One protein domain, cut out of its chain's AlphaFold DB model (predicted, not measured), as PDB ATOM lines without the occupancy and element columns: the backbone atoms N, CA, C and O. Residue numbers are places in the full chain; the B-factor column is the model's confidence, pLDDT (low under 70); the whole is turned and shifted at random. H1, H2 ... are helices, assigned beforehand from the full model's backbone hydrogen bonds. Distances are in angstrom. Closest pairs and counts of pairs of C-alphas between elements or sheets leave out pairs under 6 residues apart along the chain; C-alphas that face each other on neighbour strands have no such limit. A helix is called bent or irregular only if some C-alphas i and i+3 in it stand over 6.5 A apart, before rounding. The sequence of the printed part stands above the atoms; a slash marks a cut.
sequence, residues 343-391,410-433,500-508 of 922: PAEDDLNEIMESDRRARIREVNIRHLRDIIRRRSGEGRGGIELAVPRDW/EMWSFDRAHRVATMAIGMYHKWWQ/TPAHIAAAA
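AT A GLANCE: This is residues 343 to 391, 410 to 433 and 500 to 508 of the 922 residues of the protein "AAA-domain-containing protein" of Terfezia boudieri ATCC MYA-4762 (UniProt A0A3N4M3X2). One long helix, H1, makes the long axis of the model, and its first part sticks out as a free arm, while a small cluster gathers about its later part: H2 crosses H1 there at a steep angle, and the short H3 packs on H2, away from H1. After H1 the backbone folds back in a stretch with no named element, residues 377 to 391. The printed part has 82 residues with three named helices, in the order H1, H2, H3, and no named strand, and its class is all helix. It is loose, with a radius of gyration of the C-alphas of 15.8 A, and its C-alphas span 57 by 24 by 21 A, a rod in outline with residues 343 to 355 as the free arm.

HOW THE PARTS SIT: From the first printed residue, residues 343 to 355 stand free, of which 345 to 355 belong to H1, residues 345 to 376. Farther along, H1 touches H2, residues 414 to 433, with 11 pairs of C-alphas within 8 A. H1 touches H2 with residues 364 to 372 alone, and H2 touches H1 with residues 417 to 425 alone. The closest C-alphas of the two are those of Leu 368 and Ala 417, 6.0 A apart. Their lines stand at a steep tilt of 56 degrees, the two run the same way, and their centres are 20.3 A apart. H2 also touches H3, residues 501 to 508, with 13 pairs of C-alphas within 8 A. H2 touches H3 with residues 420 to 428 alone, and the closest C-alphas of the two are those of Ala 424 and Ala 507, 5.2 A apart. H2 and H3 stand at a steep tilt of 65 degrees and run opposite ways, with their centres 8.7 A apart. H1 and H3 are apart, with no C-alpha of the one within 8 A of the other. In the backbones of H1, H2 and H3 every O i to N i+4 pair is within hydrogen-bond range.

IN THESE COORDINATES: H1, Glu 345 to Ser 376, has 32 residues and measures 46.6 A from first to last C-alpha. It begins with C-alpha 345 at (231.231, 188.645, 116.481) and ends with C-alpha 376 at (197.647, 160.410, 132.300). Residues 377 to 391 follow with no named element, and their C-alphas lie 8 to 23 A from the mean of all C-alphas. H2, Phe 414 to Gln 433, has 20 residues and measures 28.3 A. H3, Pro 501 to Ala 508, has 8 residues and measures 10.5 A, ending with C-alpha 508 at (199.750, 178.890, 129.010). None of the three helices is bent.

THE WHOLE: The two C-alphas farthest apart are those of Pro 343 and Gln 433, at 58.0 A, and the first and last printed C-alphas, of Pro 343 and Ala 508, are 40.3 A apart. Without the stretch that stands free, the body has 69 residues, spans 39 by 21 by 19 A and has a radius of gyration of 12.0 A. The printed part has two cuts. Residues 392 to 409 are not printed, and C-alphas 391 and 410 are 16.3 A apart across that cut, which falls in the link from H1 to H2. Residues 434 to 499 are not printed, and C-alphas 433 and 500 are 17.4 A apart across that cut, which falls in the link from H2 to H3. The mean pLDDT of the printed part is 71.0. The model's confidence is under 70 at 24 residues, namely 343 to 347, 376 to 384, 386 to 391 and 430 to 433.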
ATOM      1  N   PRO A 343     234.031 186.365 111.051       53.34
ATOM      2  CA  PRO A 343     234.498 187.712 110.712       53.34
ATOM      3  C   PRO A 343     233.687 188.835 111.385       53.34
ATOM      4  O   PRO A 343     234.234 189.922 111.567       53.34
ATOM      5  N   ALA A 344     232.441 188.573 111.788       61.50
ATOM      6  CA  ALA A 344     231.674 189.392 112.726       61.50
ATOM      7  C   ALA A 344     231.458 188.614 114.034       61.50
ATOM      8  O   ALA A 344     231.250 187.399 114.007       61.50
ATOM      9  N   GLU A 345     231.524 189.287 115.187       62.50
ATOM     10  CA  GLU A 345     231.231 188.645 116.481       62.50
ATOM     11  C   GLU A 345     229.715 188.509 116.724       62.50
ATOM     12  O   GLU A 345     229.309 187.652 117.509       62.50
ATOM     13  N   ASP A 346     228.898 189.285 116.002       62.31
ATOM     14  CA  ASP A 346     227.435 189.309 116.090       62.31
ATOM     15  C   ASP A 346     226.795 188.023 115.542       62.31
ATOM     16  O   ASP A 346     226.043 187.384 116.276       62.31
ATOM     17  N   ASP A 347     227.188 187.558 114.344       69.94
ATOM     18  CA  ASP A 347     226.748 186.273 113.757       69.94
ATOM     19  C   ASP A 347     226.892 185.106 114.755       69.94
ATOM     20  O   ASP A 347     226.056 184.209 114.854       69.94
ATOM     21  N   LEU A 348     227.989 185.108 115.519       71.06
ATOM     22  CA  LEU A 348     228.305 184.066 116.493       71.06
ATOM     23  C   LEU A 348     227.500 184.212 117.789       71.06
ATOM     24  O   LEU A 348     227.238 183.210 118.455       71.06
ATOM     25  N   ASN A 349     227.117 185.435 118.156       72.25
ATOM     26  CA  ASN A 349     226.190 185.673 119.258       72.25
ATOM     27  C   ASN A 349     224.789 185.173 118.874       72.25
ATOM     28  O   ASN A 349     224.195 184.430 119.648       72.25
ATOM     29  N   GLU A 350     224.315 185.481 117.662       75.31
ATOM     30  CA  GLU A 350     223.022 185.023 117.133       75.31
ATOM     31  C   GLU A 350     222.942 183.489 117.053       75.31
ATOM     32  O   GLU A 350     221.990 182.890 117.554       75.31
ATOM     33  N   ILE A 351     223.981 182.823 116.528       77.00
ATOM     34  CA  ILE A 351     224.057 181.351 116.501       77.00
ATOM     35  C   ILE A 351     224.021 180.764 117.923       77.00
ATOM     36  O   ILE A 351     223.281 179.813 118.175       77.00
ATOM     37  N   MET A 352     224.780 181.328 118.871       78.19
ATOM     38  CA  MET A 352     224.796 180.840 120.258       78.19
ATOM     39  C   MET A 352     223.496 181.135 121.018       78.19
ATOM     40  O   MET A 352     223.118 180.367 121.908       78.19
ATOM     41  N   GLU A 353     222.781 182.204 120.666       75.00
ATOM     42  CA  GLU A 353     221.461 182.497 121.217       75.00
ATOM     43  C   GLU A 353     220.377 181.590 120.612       75.00
ATOM     44  O   GLU A 353     219.508 181.109 121.339       75.00
ATOM     45  N   SER A 354     220.467 181.261 119.322       76.56
ATOM     46  CA  SER A 354     219.626 180.243 118.684       76.56
ATOM     47  C   SER A 354     219.828 178.865 119.333       76.56
ATOM     48  O   SER A 354     218.849 178.232 119.735       76.56
ATOM     49  N   ASP A 355     221.080 178.433 119.540       74.69
ATOM     50  CA  ASP A 355     221.422 177.207 120.285       74.69
ATOM     51  C   ASP A 355     220.833 177.227 121.711       74.69
ATOM     52  O   ASP A 355     220.238 176.244 122.167       74.69
ATOM     53  N   ARG A 356     220.944 178.363 122.419       76.19
ATOM     54  CA  ARG A 356     220.356 178.573 123.753       76.19
ATOM     55  C   ARG A 356     218.835 178.420 123.738       76.19
ATOM     56  O   ARG A 356     218.312 177.640 124.534       76.19
ATOM     57  N   ARG A 357     218.134 179.143 122.859       76.38
ATOM     58  CA  ARG A 357     216.664 179.144 122.756       76.38
ATOM     59  C   ARG A 357     216.136 177.758 122.384       76.38
ATOM     60  O   ARG A 357     215.237 177.242 123.047       76.38
ATOM     61  N   ALA A 358     216.766 177.101 121.406       73.94
ATOM     62  CA  ALA A 358     216.452 175.726 121.023       73.94
ATOM     63  C   ALA A 358     216.606 174.751 122.205       73.94
ATOM     64  O   ALA A 358     215.726 173.920 122.430       73.94
ATOM     65  N   ARG A 359     217.665 174.895 123.013       74.19
ATOM     66  CA  ARG A 359     217.903 174.057 124.197       74.19
ATOM     67  C   ARG A 359     216.898 174.296 125.322       74.19
ATOM     68  O   ARG A 359     216.409 173.328 125.904       74.19
ATOM     69  N   ILE A 360     216.569 175.554 125.620       75.00
ATOM     70  CA  ILE A 360     215.532 175.918 126.603       75.00
ATOM     71  C   ILE A 360     214.188 175.309 126.182       75.00
ATOM     72  O   ILE A 360     213.530 174.644 126.986       75.00
ATOM     73  N   ARG A 361     213.838 175.433 124.895       77.19
ATOM     74  CA  ARG A 361     212.651 174.806 124.305       77.19
ATOM     75  C   ARG A 361     212.670 173.282 124.476       77.19
ATOM     76  O   ARG A 361     211.697 172.708 124.961       77.19
ATOM     77  N   GLU A 362     213.773 172.620 124.124       74.19
ATOM     78  CA  GLU A 362     213.924 171.158 124.205       74.19
ATOM     79  C   GLU A 362     213.760 170.634 125.649       74.19
ATOM     80  O   GLU A 362     213.114 169.607 125.874       74.19
ATOM     81  N   VAL A 363     214.295 171.359 126.638       73.06
ATOM     82  CA  VAL A 363     214.130 171.080 128.077       73.06
ATOM     83  C   VAL A 363     212.672 171.248 128.511       73.06
ATOM     84  O   VAL A 363     212.080 170.300 129.037       73.06
ATOM     85  N   ASN A 364     212.063 172.403 128.224       80.06
ATOM     86  CA  ASN A 364     210.673 172.698 128.580       80.06
ATOM     87  C   ASN A 364     209.702 171.655 127.983       80.06
ATOM     88  O   ASN A 364     208.801 171.167 128.672       80.06
ATOM     89  N   ILE A 365     209.923 171.230 126.732       77.75
ATOM     90  CA  ILE A 365     209.142 170.171 126.069       77.75
ATOM     91  C   ILE A 365     209.325 168.809 126.760       77.75
ATOM     92  O   ILE A 365     208.333 168.101 126.964       77.75
ATOM     93  N   ARG A 366     210.554 168.423 127.145       75.00
ATOM     94  CA  ARG A 366     210.802 167.169 127.891       75.00
ATOM     95  C   ARG A 366     210.036 167.152 129.217       75.00
ATOM     96  O   ARG A 366     209.360 166.163 129.501       75.00
ATOM     97  N   HIS A 367     210.086 168.240 129.992       74.19
ATOM     98  CA  HIS A 367     209.375 168.352 131.275       74.19
ATOM     99  C   HIS A 367     207.855 168.288 131.105       74.19
ATOM    100  O   HIS A 367     207.185 167.553 131.829       74.19
ATOM    101  N   LEU A 368     207.298 168.984 130.109       78.75
ATOM    102  CA  LEU A 368     205.866 168.913 129.799       78.75
ATOM    103  C   LEU A 368     205.440 167.496 129.385       78.75
ATOM    104  O   LEU A 368     204.436 166.995 129.895       78.75
ATOM    105  N   ARG A 369     206.209 166.822 128.514       78.69
ATOM    106  CA  ARG A 369     205.934 165.438 128.087       78.69
ATOM    107  C   ARG A 369     205.933 164.474 129.275       78.69
ATOM    108  O   ARG A 369     205.017 163.658 129.378       78.69
ATOM    109  N   ASP A 370     206.917 164.570 130.167       73.50
ATOM    110  CA  ASP A 370     206.999 163.733 131.368       73.50
ATOM    111  C   ASP A 370     205.804 163.949 132.309       73.50
ATOM    112  O   ASP A 370     205.120 162.988 132.673       73.50
ATOM    113  N   ILE A 371     205.490 165.207 132.641       77.19
ATOM    114  CA  ILE A 371     204.359 165.538 133.517       77.19
ATOM    115  C   ILE A 371     203.044 165.031 132.905       77.19
ATOM    116  O   ILE A 371     202.213 164.480 133.629       77.19
ATOM    117  N   ILE A 372     202.856 165.157 131.586       78.19
ATOM    118  CA  ILE A 372     201.671 164.642 130.880       78.19
ATOM    119  C   ILE A 372     201.609 163.108 130.947       78.19
ATOM    120  O   ILE A 372     200.601 162.565 131.406       78.19
ATOM    121  N   ARG A 373     202.695 162.409 130.582       75.44
ATOM    122  CA  ARG A 373     202.806 160.937 130.622       75.44
ATOM    123  C   ARG A 373     202.513 160.391 132.022       75.44
ATOM    124  O   ARG A 373     201.668 159.510 132.176       75.44
ATOM    125  N   ARG A 374     203.140 160.964 133.057       70.69
ATOM    126  CA  ARG A 374     202.938 160.577 134.465       70.69
ATOM    127  C   ARG A 374     201.518 160.885 134.958       70.69
ATOM    128  O   ARG A 374     200.941 160.069 135.673       70.69
ATOM    129  N   ARG A 375     200.921 162.025 134.578       70.81
ATOM    130  CA  ARG A 375     199.551 162.395 134.998       70.81
ATOM    131  C   ARG A 375     198.445 161.634 134.270       70.81
ATOM    132  O   ARG A 375     197.361 161.518 134.840       70.81
ATOM    133  N   SER A 376     198.677 161.138 133.054       67.12
ATOM    134  CA  SER A 376     197.647 160.410 132.300       67.12
ATOM    135  C   SER A 376     197.554 158.913 132.627       67.12
ATOM    136  O   SER A 376     196.535 158.303 132.303       67.12
ATOM    137  N   GLY A 377     198.570 158.342 133.282       55.81
ATOM    138  CA  GLY A 377     198.579 156.958 133.763       55.81
ATOM    139  C   GLY A 377     198.935 155.905 132.705       55.81
ATOM    140  O   GLY A 377     198.643 156.042 131.518       55.81
ATOM    141  N   GLU A 378     199.565 154.817 133.152       48.16
ATOM    142  CA  GLU A 378     200.005 153.724 132.282       48.16
ATOM    143  C   GLU A 378     198.836 152.803 131.895       48.16
ATOM    144  O   GLU A 378     198.438 151.904 132.637       48.16
ATOM    145  N   GLY A 379     198.272 153.014 130.703       44.62
ATOM    146  CA  GLY A 379     197.202 152.175 130.169       44.62
ATOM    147  C   GLY A 379     196.845 152.485 128.715       44.62
ATOM    148  O   GLY A 379     197.207 153.528 128.170       44.62
ATOM    149  N   ARG A 380     196.095 151.577 128.071       40.25
ATOM    150  CA  ARG A 380     195.548 151.794 126.718       40.25
ATOM    151  C   ARG A 380     194.473 152.888 126.762       40.25
ATOM    152  O   ARG A 380     193.308 152.595 127.014       40.25
ATOM    153  N   GLY A 381     194.892 154.131 126.544       50.22
ATOM    154  CA  GLY A 381     194.067 155.333 126.697       50.22
ATOM    155  C   GLY A 381     194.788 156.524 127.343       50.22
ATOM    156  O   GLY A 381     194.145 157.550 127.551       50.22
ATOM    157  N   GLY A 382     196.081 156.398 127.668       58.34
ATOM    158  CA  GLY A 382     196.911 157.528 128.083       58.34
ATOM    159  C   GLY A 382     197.011 158.616 127.005       58.34
ATOM    160  O   GLY A 382     196.982 158.322 125.811       58.34
ATOM    161  N   ILE A 383     197.112 159.867 127.448       64.56
ATOM    162  CA  ILE A 383     197.302 161.055 126.618       64.56
ATOM    163  C   ILE A 383     198.804 161.273 126.418       64.56
ATOM    164  O   ILE A 383     199.542 161.428 127.390       64.56
ATOM    165  N   GLU A 384     199.246 161.323 125.166       69.75
ATOM    166  CA  GLU A 384     200.619 161.645 124.776       69.75
ATOM    167  C   GLU A 384     200.716 163.087 124.248       69.75
ATOM    168  O   GLU A 384     199.756 163.633 123.702       69.75
ATOM    169  N   LEU A 385     201.877 163.724 124.414       70.25
ATOM    170  CA  LEU A 385     202.171 165.015 123.795       70.25
ATOM    171  C   LEU A 385     202.777 164.790 122.405       70.25
ATOM    172  O   LEU A 385     203.918 164.331 122.300       70.25
ATOM    173  N   ALA A 386     202.049 165.171 121.353       65.31
ATOM    174  CA  ALA A 386     202.625 165.302 120.023       65.31
ATOM    175  C   ALA A 386     203.710 166.380 120.039       65.31
ATOM    176  O   ALA A 386     203.456 167.556 120.293       65.31
ATOM    177  N   VAL A 387     204.923 165.945 119.721       60.03
ATOM    178  CA  VAL A 387     206.078 166.800 119.475       60.03
ATOM    179  C   VAL A 387     206.413 166.620 117.996       60.03
ATOM    180  O   VAL A 387     206.941 165.563 117.638       60.03
ATOM    181  N   PRO A 388     206.056 167.582 117.124       52.44
ATOM    182  CA  PRO A 388     206.531 167.601 115.745       52.44
ATOM    183  C   PRO A 388     208.059 167.507 115.711       52.44
ATOM    184  O   PRO A 388     208.727 167.978 116.634       52.44
ATOM    185  N   ARG A 389     208.625 166.913 114.653       41.75
ATOM    186  CA  ARG A 389     210.089 166.912 114.466       41.75
ATOM    187  C   ARG A 389     210.622 168.340 114.347       41.75
ATOM    188  O   ARG A 389     211.662 168.655 114.911       41.75
ATOM    189  N   ASP A 390     209.835 169.191 113.701       44.38
ATOM    190  CA  ASP A 390     210.173 170.565 113.372       44.38
ATOM    191  C   ASP A 390     209.384 171.522 114.281       44.38
ATOM    192  O   ASP A 390     208.450 172.198 113.860       44.38
ATOM    193  N   TRP A 391     209.747 171.584 115.568       50.12
ATOM    194  CA  TRP A 391     209.284 172.650 116.479       50.12
ATOM    195  C   TRP A 391     210.135 173.919 116.276       50.12
ATOM    196  O   TRP A 391     210.700 174.476 117.215       50.12
ATOM    197  N   GLU A 410     212.761 181.486 128.491       76.56
ATOM    198  CA  GLU A 410     212.971 181.157 129.899       76.56
ATOM    199  C   GLU A 410     212.772 179.654 130.144       76.56
ATOM    200  O   GLU A 410     211.845 179.022 129.627       76.56
ATOM    201  N   MET A 411     213.620 179.066 130.988       73.94
ATOM    202  CA  MET A 411     213.408 177.716 131.502       73.94
ATOM    203  C   MET A 411     212.236 177.721 132.495       73.94
ATOM    204  O   MET A 411     212.273 178.399 133.520       73.94
ATOM    205  N   TRP A 412     211.177 176.965 132.208       77.75
ATOM    206  CA  TRP A 412     209.949 177.001 132.999       77.75
ATOM    207  C   TRP A 412     210.126 176.321 134.353       77.75
ATOM    208  O   TRP A 412     210.550 175.168 134.439       77.75
ATOM    209  N   SER A 413     209.702 177.002 135.421       75.12
ATOM    210  CA  SER A 413     209.651 176.402 136.754       75.12
ATOM    211  C   SER A 413     208.757 175.158 136.784       75.12
ATOM    212  O   SER A 413     207.761 175.078 136.058       75.12
ATOM    213  N   PHE A 414     209.063 174.199 137.667       75.19
ATOM    214  CA  PHE A 414     208.232 172.998 137.826       75.19
ATOM    215  C   PHE A 414     206.755 173.345 138.090       75.19
ATOM    216  O   PHE A 414     205.879 172.685 137.543       75.19
ATOM    217  N   ASP A 415     206.459 174.406 138.854       72.06
ATOM    218  CA  ASP A 415     205.080 174.878 139.049       72.06
ATOM    219  C   ASP A 415     204.459 175.411 137.746       72.06
ATOM    220  O   ASP A 415     203.350 175.005 137.398       72.06
ATOM    221  N   ARG A 416     205.174 176.242 136.969       80.62
ATOM    222  CA  ARG A 416     204.706 176.744 135.662       80.62
ATOM    223  C   ARG A 416     204.397 175.581 134.715       80.62
ATOM    224  O   ARG A 416     203.273 175.481 134.222       80.62
ATOM    225  N   ALA A 417     205.338 174.655 134.534       81.06
ATOM    226  CA  ALA A 417     205.154 173.470 133.697       81.06
ATOM    227  C   ALA A 417     204.016 172.563 134.207       81.06
ATOM    228  O   ALA A 417     203.176 172.117 133.422       81.06
ATOM    229  N   HIS A 418     203.919 172.336 135.522       82.25
ATOM    230  CA  HIS A 418     202.864 171.521 136.126       82.25
ATOM    231  C   HIS A 418     201.476 172.152 135.974       82.25
ATOM    232  O   HIS A 418     200.517 171.446 135.643       82.25
ATOM    233  N   ARG A 419     201.348 173.468 136.180       81.62
ATOM    234  CA  ARG A 419     200.104 174.224 135.979       81.62
ATOM    235  C   ARG A 419     199.668 174.173 134.518       81.62
ATOM    236  O   ARG A 419     198.514 173.825 134.265       81.62
ATOM    237  N   VAL A 420     200.577 174.436 133.574       84.94
ATOM    238  CA  VAL A 420     200.292 174.382 132.129       84.94
ATOM    239  C   VAL A 420     199.864 172.974 131.704       84.94
ATOM    240  O   VAL A 420     198.786 172.822 131.132       84.94
ATOM    241  N   ALA A 421     200.626 171.932 132.049       84.19
ATOM    242  CA  ALA A 421     200.281 170.546 131.717       84.19
ATOM    243  C   ALA A 421     198.933 170.110 132.325       84.19
ATOM    244  O   ALA A 421     198.110 169.487 131.655       84.19
ATOM    245  N   THR A 422     198.666 170.477 133.582       84.19
ATOM    246  CA  THR A 422     197.400 170.153 134.262       84.19
ATOM    247  C   THR A 422     196.211 170.876 133.625       84.19
ATOM    248  O   THR A 422     195.143 170.281 133.465       84.19
ATOM    249  N   MET A 423     196.392 172.138 133.222       83.62
ATOM    250  CA  MET A 423     195.383 172.920 132.509       83.62
ATOM    251  C   MET A 423     195.118 172.344 131.109       83.62
ATOM    252  O   MET A 423     193.958 172.128 130.767       83.62
ATOM    253  N   ALA A 424     196.160 171.991 130.349       83.75
ATOM    254  CA  ALA A 424     196.038 171.374 129.024       83.75
ATOM    255  C   ALA A 424     195.276 170.033 129.069       83.75
ATOM    256  O   ALA A 424     194.327 169.839 128.308       83.75
ATOM    257  N   ILE A 425     195.604 169.145 130.018       83.12
ATOM    258  CA  ILE A 425     194.868 167.886 130.254       83.12
ATOM    259  C   ILE A 425     193.395 168.164 130.615       83.12
ATOM    260  O   ILE A 425     192.486 167.496 130.116       83.12
ATOM    261  N   GLY A 426     193.133 169.171 131.456       79.12
ATOM    262  CA  GLY A 426     191.777 169.573 131.841       79.12
ATOM    263  C   GLY A 426     190.948 170.144 130.683       79.12
ATOM    264  O   GLY A 426     189.762 169.825 130.558       79.12
ATOM    265  N   MET A 427     191.568 170.949 129.816       78.88
ATOM    266  CA  MET A 427     190.961 171.483 128.592       78.88
ATOM    267  C   MET A 427     190.646 170.353 127.606       78.88
ATOM    268  O   MET A 427     189.505 170.245 127.158       78.88
ATOM    269  N   TYR A 428     191.606 169.457 127.355       76.12
ATOM    270  CA  TYR A 428     191.440 168.293 126.480       76.12
ATOM    271  C   TYR A 428     190.297 167.373 126.941       76.12
ATOM    272  O   TYR A 428     189.421 167.026 126.147       76.12
ATOM    273  N   HIS A 429     190.216 167.040 128.236       72.69
ATOM    274  CA  HIS A 429     189.108 166.230 128.755       72.69
ATOM    275  C   HIS A 429     187.740 166.917 128.626       72.69
ATOM    276  O   HIS A 429     186.766 166.243 128.287       72.69
ATOM    277  N   LYS A 430     187.641 168.233 128.862       64.19
ATOM    278  CA  LYS A 430     186.386 168.983 128.655       64.19
ATOM    279  C   LYS A 430     185.981 169.034 127.183       64.19
ATOM    280  O   LYS A 430     184.810 168.827 126.871       64.19
ATOM    281  N   TRP A 431     186.937 169.267 126.286       61.31
ATOM    282  CA  TRP A 431     186.707 169.270 124.842       61.31
ATOM    283  C   TRP A 431     186.206 167.900 124.364       61.31
ATOM    284  O   TRP A 431     185.137 167.809 123.762       61.31
ATOM    285  N   TRP A 432     186.884 166.818 124.759       54.19
ATOM    286  CA  TRP A 432     186.480 165.448 124.433       54.19
ATOM    287  C   TRP A 432     185.092 165.080 124.984       54.19
ATOM    288  O   TRP A 432     184.319 164.401 124.311       54.19
ATOM    289  N   GLN A 433     184.730 165.560 126.181       54.03
ATOM    290  CA  GLN A 433     183.372 165.406 126.723       54.03
ATOM    291  C   GLN A 433     182.326 166.164 125.891       54.03
ATOM    292  O   GLN A 433     181.257 165.614 125.631       54.03
ATOM    293  N   THR A 500     198.292 168.427 121.296       77.12
ATOM    294  CA  THR A 500     199.127 169.189 120.343       77.12
ATOM    295  C   THR A 500     199.657 170.492 120.960       77.12
ATOM    296  O   THR A 500     199.078 170.962 121.944       77.12
ATOM    297  N   PRO A 501     200.706 171.122 120.390       72.00
ATOM    298  CA  PRO A 501     201.261 172.385 120.894       72.00
ATOM    299  C   PRO A 501     200.213 173.485 121.126       72.00
ATOM    300  O   PRO A 501     200.235 174.118 122.179       72.00
ATOM    301  N   ALA A 502     199.217 173.627 120.242       72.31
ATOM    302  CA  ALA A 502     198.106 174.573 120.399       72.31
ATOM    303  C   ALA A 502     197.308 174.400 121.715       72.31
ATOM    304  O   ALA A 502     196.856 175.384 122.304       72.31
ATOM    305  N   HIS A 503     197.173 173.172 122.239       78.12
ATOM    306  CA  HIS A 503     196.541 172.934 123.544       78.12
ATOM    307  C   HIS A 503     197.400 173.455 124.708       78.12
ATOM    308  O   HIS A 503     196.859 173.898 125.723       78.12
ATOM    309  N   ILE A 504     198.727 173.410 124.571       80.69
ATOM    310  CA  ILE A 504     199.674 173.933 125.565       80.69
ATOM    311  C   ILE A 504     199.752 175.464 125.459       80.69
ATOM    312  O   ILE A 504     199.719 176.125 126.495       80.69
ATOM    313  N   ALA A 505     199.741 176.029 124.245       76.19
ATOM    314  CA  ALA A 505     199.630 177.471 124.005       76.19
ATOM    315  C   ALA A 505     198.383 178.055 124.692       76.19
ATOM    316  O   ALA A 505     198.488 178.932 125.550       76.19
ATOM    317  N   ALA A 506     197.203 177.492 124.404       76.19
ATOM    318  CA  ALA A 506     195.942 177.918 125.007       76.19
ATOM    319  C   ALA A 506     195.947 177.793 126.543       76.19
ATOM    320  O   ALA A 506     195.413 178.663 127.238       76.19
ATOM    321  N   ALA A 507     196.570 176.742 127.088       82.69
ATOM    322  CA  ALA A 507     196.712 176.547 128.528       82.69
ATOM    323  C   ALA A 507     197.652 177.583 129.175       82.69
ATOM    324  O   ALA A 507     197.316 178.122 130.230       82.69
ATOM    325  N   ALA A 508     198.789 177.891 128.544       79.88
ATOM    326  CA  ALA A 508     199.750 178.890 129.010       79.88
ATOM    327  C   ALA A 508     199.152 180.305 128.992       79.88
ATOM    328  O   ALA A 508     199.101 180.954 130.036       79.88
TER     329      ALA A 508